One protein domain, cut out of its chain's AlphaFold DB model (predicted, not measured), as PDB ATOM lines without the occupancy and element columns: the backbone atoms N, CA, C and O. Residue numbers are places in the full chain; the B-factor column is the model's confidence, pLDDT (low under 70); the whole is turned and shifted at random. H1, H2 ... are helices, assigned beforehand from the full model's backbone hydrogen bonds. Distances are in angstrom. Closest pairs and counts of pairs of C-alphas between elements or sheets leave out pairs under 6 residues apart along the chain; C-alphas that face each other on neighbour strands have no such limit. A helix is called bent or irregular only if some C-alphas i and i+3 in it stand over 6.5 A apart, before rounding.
ATOM      1  N   GLU A 287     -10.180 -26.350  44.282       80.75
ATOM      2  CA  GLU A 287      -9.810 -25.800  42.988       80.75
ATOM      3  C   GLU A 287      -8.676 -26.654  42.434       80.75
ATOM      4  O   GLU A 287      -7.750 -27.026  43.154       80.75
ATOM      5  N   TRP A 288      -8.809 -27.021  41.167       81.50
ATOM      6  CA  TRP A 288      -7.882 -27.879  40.449       81.50
ATOM      7  C   TRP A 288      -7.361 -27.111  39.229       81.50
ATOM      8  O   TRP A 288      -8.146 -26.404  38.587       81.50
ATOM      9  N   PRO A 289      -6.068 -27.212  38.888       82.62
ATOM     10  CA  PRO A 289      -5.506 -26.511  37.741       82.62
ATOM     11  C   PRO A 289      -6.004 -27.115  36.421       82.62
ATOM     12  O   PRO A 289      -5.951 -28.326  36.204       82.62
ATOM     13  N   CYS A 290      -6.453 -26.262  35.501       85.94
ATOM     14  CA  CYS A 290      -6.703 -26.646  34.116       85.94
ATOM     15  C   CYS A 290      -5.369 -26.970  33.419       85.94
ATOM     16  O   CYS A 290      -4.545 -26.072  33.247       85.94
ATOM     17  N   LYS A 291      -5.160 -28.216  32.963       78.69
ATOM     18  CA  LYS A 291      -3.915 -28.631  32.273       78.69
ATOM     19  C   LYS A 291      -3.616 -27.838  30.980       78.69
ATOM     20  O   LYS A 291      -2.465 -27.807  30.567       78.69
ATOM     21  N   VAL A 292      -4.610 -27.185  30.364       79.25
ATOM     22  CA  VAL A 292      -4.442 -26.420  29.107       79.25
ATOM     23  C   VAL A 292      -3.911 -24.997  29.343       79.25
ATOM     24  O   VAL A 292      -3.126 -24.499  28.546       79.25
ATOM     25  N   CYS A 293      -4.319 -24.328  30.429       84.12
ATOM     26  CA  CYS A 293      -3.981 -22.914  30.676       84.12
ATOM     27  C   CYS A 293      -3.468 -22.602  32.095       84.12
ATOM     28  O   CYS A 293      -3.318 -21.435  32.454       84.12
ATOM     29  N   GLY A 294      -3.249 -23.619  32.931       82.25
ATOM     30  CA  GLY A 294      -2.723 -23.503  34.297       82.25
ATOM     31  C   GLY A 294      -3.680 -22.911  35.342       82.25
ATOM     32  O   GLY A 294      -3.366 -22.941  36.528       82.25
ATOM     33  N   LYS A 295      -4.847 -22.384  34.946       88.25
ATOM     34  CA  LYS A 295      -5.778 -21.699  35.860       88.25
ATOM     35  C   LYS A 295      -6.455 -22.670  36.829       88.25
ATOM     36  O   LYS A 295      -7.093 -23.629  36.395       88.25
ATOM     37  N   GLU A 296      -6.372 -22.386  38.127       86.88
ATOM     38  CA  GLU A 296      -7.113 -23.108  39.167       86.88
ATOM     39  C   GLU A 296      -8.625 -22.821  39.066       86.88
ATOM     40  O   GLU A 296      -9.056 -21.686  38.855       86.88
ATOM     41  N   THR A 297      -9.454 -23.864  39.155       86.75
ATOM     42  CA  THR A 297     -10.918 -23.768  39.029       86.75
ATOM     43  C   THR A 297     -11.624 -24.879  39.805       86.75
ATOM     44  O   THR A 297     -11.146 -26.009  39.878       86.75
ATOM     45  N   LYS A 298     -12.801 -24.582  40.372       87.19
ATOM     46  CA  LYS A 298     -13.629 -25.565  41.104       87.19
ATOM     47  C   LYS A 298     -14.243 -26.633  40.193       87.19
ATOM     48  O   LYS A 298     -14.610 -27.702  40.667       87.19
ATOM     49  N   ASP A 299     -14.368 -26.331  38.903       88.00
ATOM     50  CA  ASP A 299     -14.923 -27.219  37.882       88.00
ATOM     51  C   ASP A 299     -14.061 -27.114  36.616       88.00
ATOM     52  O   ASP A 299     -14.229 -26.220  35.780       88.00
ATOM     53  N   VAL A 300     -13.074 -28.009  36.514       85.81
ATOM     54  CA  VAL A 300     -12.146 -28.078  35.373       85.81
ATOM     55  C   VAL A 300     -12.880 -28.482  34.098       85.81
ATOM     56  O   VAL A 300     -12.583 -27.942  33.036       85.81
ATOM     57  N   LYS A 301     -13.883 -29.366  34.182       79.94
ATOM     58  CA  LYS A 301     -14.630 -29.831  33.008       79.94
ATOM     59  C   LYS A 301     -15.416 -28.682  32.379       79.94
ATOM     60  O   LYS A 301     -15.286 -28.443  31.182       79.94
ATOM     61  N   LYS A 302     -16.169 -27.921  33.179       85.88
ATOM     62  CA  LYS A 302     -16.907 -26.744  32.696       85.88
ATOM     63  C   LYS A 302     -15.978 -25.623  32.234       85.88
ATOM     64  O   LYS A 302     -16.306 -24.933  31.275       85.88
ATOM     65  N   HIS A 303     -14.817 -25.457  32.874       87.75
ATOM     66  CA  HIS A 303     -13.795 -24.512  32.423       87.75
ATOM     67  C   HIS A 303     -13.242 -24.881  31.041       87.75
ATOM     68  O   HIS A 303     -13.185 -24.016  30.173       87.75
ATOM     69  N   ILE A 304     -12.862 -26.146  30.820       82.25
ATOM     70  CA  ILE A 304     -12.330 -26.609  29.532       82.25
ATOM     71  C   ILE A 304     -13.388 -26.469  28.438       82.25
ATOM     72  O   ILE A 304     -13.110 -25.860  27.412       82.25
ATOM     73  N   VAL A 305     -14.615 -26.943  28.680       78.69
ATOM     74  CA  VAL A 305     -15.704 -26.854  27.693       78.69
ATOM     75  C   VAL A 305     -16.027 -25.404  27.323       78.69
ATOM     76  O   VAL A 305     -16.280 -25.145  26.157       78.69
ATOM     77  N   LYS A 306     -15.986 -24.460  28.276       84.00
ATOM     78  CA  LYS A 306     -16.313 -23.046  28.020       84.00
ATOM     79  C   LYS A 306     -15.169 -22.238  27.384       84.00
ATOM     80  O   LYS A 306     -15.438 -21.288  26.661       84.00
ATOM     81  N   ASN A 307     -13.911 -22.546  27.710       82.94
ATOM     82  CA  ASN A 307     -12.765 -21.685  27.373       82.94
ATOM     83  C   ASN A 307     -11.804 -22.297  26.339       82.94
ATOM     84  O   ASN A 307     -10.898 -21.608  25.877       82.94
ATOM     85  N   HIS A 308     -11.963 -23.581  26.010       77.69
ATOM     86  CA  HIS A 308     -11.144 -24.318  25.040       77.69
ATOM     87  C   HIS A 308     -12.043 -25.029  24.010       77.69
ATOM     88  O   HIS A 308     -11.752 -26.136  23.561       77.69
ATOM     89  N   GLU A 309     -13.175 -24.401  23.674       60.12
ATOM     90  CA  GLU A 309     -14.246 -24.995  22.867       60.12
ATOM     91  C   GLU A 309     -13.848 -25.222  21.396       60.12
ATOM     92  O   GLU A 309     -14.268 -26.212  20.795       60.12
ATOM     93  N   ASP A 310     -12.956 -24.390  20.849       59.25
ATOM     94  CA  ASP A 310     -12.401 -24.557  19.497       59.25
ATOM     95  C   ASP A 310     -11.471 -25.781  19.378       59.25
ATOM     96  O   ASP A 310     -11.308 -26.353  18.301       59.25
ATOM     97  N   ASP A 311     -10.919 -26.257  20.499       55.38
ATOM     98  CA  ASP A 311     -10.059 -27.443  20.577       55.38
ATOM     99  C   ASP A 311     -10.846 -28.717  20.959       55.38
ATOM    100  O   ASP A 311     -10.271 -29.683  21.456       55.38
ATOM    101  N   ARG A 312     -12.165 -28.769  20.701       55.19
ATOM    102  CA  ARG A 312     -13.083 -29.878  21.069       55.19
ATOM    103  C   ARG A 312     -12.542 -31.303  20.839       55.19
ATOM    104  O   ARG A 312     -12.844 -32.181  21.647       55.19
ATOM    105  N   ARG A 313     -11.744 -31.551  19.787       58.94
ATOM    106  CA  ARG A 313     -11.067 -32.853  19.567       58.94
ATOM    107  C   ARG A 313      -9.874 -33.054  20.510       58.94
ATOM    108  O   ARG A 313      -9.887 -33.997  21.300       58.94
ATOM    109  N   LYS A 314      -8.914 -32.120  20.529       60.81
ATOM    110  CA  LYS A 314      -7.734 -32.185  21.413       60.81
ATOM    111  C   LYS A 314      -8.115 -32.201  22.895       60.81
ATOM    112  O   LYS A 314      -7.484 -32.889  23.685       60.81
ATOM    113  N   ALA A 315      -9.160 -31.476  23.289       55.66
ATOM    114  CA  ALA A 315      -9.659 -31.441  24.660       55.66
ATOM    115  C   ALA A 315     -10.244 -32.793  25.107       55.66
ATOM    116  O   ALA A 315     -10.061 -33.179  26.262       55.66
ATOM    117  N   ALA A 316     -10.907 -33.530  24.208       61.09
ATOM    118  CA  ALA A 316     -11.379 -34.887  24.480       61.09
ATOM    119  C   ALA A 316     -10.213 -35.889  24.568       61.09
ATOM    120  O   ALA A 316     -10.166 -36.682  25.506       61.09
ATOM    121  N   GLU A 317      -9.242 -35.800  23.656       63.41
ATOM    122  CA  GLU A 317      -8.023 -36.624  23.653       63.41
ATOM    123  C   GLU A 317      -7.178 -36.400  24.925       63.41
ATOM    124  O   GLU A 317      -6.815 -37.356  25.612       63.41
ATOM    125  N   LEU A 318      -6.944 -35.141  25.312       61.78
ATOM    126  CA  LEU A 318      -6.219 -34.769  26.534       61.78
ATOM    127  C   LEU A 318      -6.974 -35.150  27.816       61.78
ATOM    128  O   LEU A 318      -6.346 -35.536  28.804       61.78
ATOM    129  N   ALA A 319      -8.310 -35.074  27.821       57.69
ATOM    130  CA  ALA A 319      -9.115 -35.535  28.949       57.69
ATOM    131  C   ALA A 319      -9.065 -37.065  29.096       57.69
ATOM    132  O   ALA A 319      -8.933 -37.554  30.214       57.69
ATOM    133  N   ALA A 320      -9.118 -37.813  27.987       63.56
ATOM    134  CA  ALA A 320      -8.987 -39.268  27.997       63.56
ATOM    135  C   ALA A 320      -7.601 -39.704  28.503       63.56
ATOM    136  O   ALA A 320      -7.516 -40.497  29.441       63.56
ATOM    137  N   LEU A 321      -6.526 -39.115  27.965       62.28
ATOM    138  CA  LEU A 321      -5.150 -39.360  28.420       62.28
ATOM    139  C   LEU A 321      -4.982 -39.072  29.919       62.28
ATOM    140  O   LEU A 321      -4.440 -39.897  30.648       62.28
ATOM    141  N   SER A 322      -5.512 -37.946  30.409       56.47
ATOM    142  CA  SER A 322      -5.393 -37.577  31.826       56.47
ATOM    143  C   SER A 322      -6.254 -38.412  32.784       56.47
ATOM    144  O   SER A 322      -6.057 -38.294  33.992       56.47
ATOM    145  N   ILE A 323      -7.221 -39.194  32.291       54.53
ATOM    146  CA  ILE A 323      -7.993 -40.143  33.110       54.53
ATOM    147  C   ILE A 323      -7.274 -41.494  33.160       54.53
ATOM    148  O   ILE A 323      -7.173 -42.077  34.233       54.53
ATOM    149  N   VAL A 324      -6.730 -41.961  32.031       47.53
ATOM    150  CA  VAL A 324      -5.950 -43.211  31.963       47.53
ATOM    151  C   VAL A 324      -4.647 -43.109  32.767       47.53
ATOM    152  O   VAL A 324      -4.259 -44.070  33.410       47.53
ATOM    153  N   GLU A 325      -4.013 -41.934  32.820       52.50
ATOM    154  CA  GLU A 325      -2.838 -41.654  33.669       52.50
ATOM    155  C   GLU A 325      -3.166 -41.582  35.184       52.50
ATOM    156  O   GLU A 325      -2.286 -41.335  36.008       52.50
ATOM    157  N   HIS A 326      -4.437 -41.706  35.585       49.19
ATOM    158  CA  HIS A 326      -4.894 -41.610  36.983       49.19
ATOM    159  C   HIS A 326      -5.639 -42.864  37.482       49.19
ATOM    160  O   HIS A 326      -6.137 -42.851  38.612       49.19
TER     161      HIS A 326
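What this domain is: This is residues 287 to 326 of the 327 residues of the protein "Hypothetical protein" of Darwinula stevensoni (UniProt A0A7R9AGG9). A short looped stretch, residues 287 to 299, folds back on itself and leads into the short helix H1, after which the longer helix H2 turns back and runs the opposite way, so that the two helices form a loosely closed U with unequal arms. The longer arm, H2, reaches well past H1. The printed part has 40 residues with two named helices, H1 then H2, and no named strand; its class is all helix. It is compact, with a radius of gyration of the C-alphas of 9.6 A, and its C-alphas span 25 by 21 by 14 A.

How they stand to each other: In the first stretch, residues 288 to 289 pair antiparallel with residues 296 to 297. H1, residues 300 to 307, and H2, residues 309 to 324, are joined by a tight link of one residue, His 308. They are close but not clearly touching, with 2 pairs of C-alphas within 8 A. The closest C-alphas, those of Ile 304 and Ala 315, are 7.4 A apart. The helices run opposite ways at a shallow tilt of 18 degrees, with their centres 11.0 A apart. H2 is irregular, with C-alphas 310 and 313 8.4 A apart, and its line is a rough one; it has a kink of 41 degrees near residue 316. Every O i to N i+4 pair is within hydrogen-bond range in H1, and 10 of 12 are in H2.

Where its parts are: The printed part begins at C-alpha 287, at (-9.810, -25.800, 42.988). H1 begins at C-alpha 300, at (-12.146, -28.078, 35.373), and measures 10.3 A from first to last C-alpha. H2 measures 22.0 A and ends at C-alpha 324, at (-5.950, -43.211, 31.963).

The domain as a whole: The two C-alphas farthest apart, those of Asp 310 and His 326, are 25.6 A apart. The printed part has no cut. The mean pLDDT of the printed part is 71.8, and residues 309 to 326 are under 70.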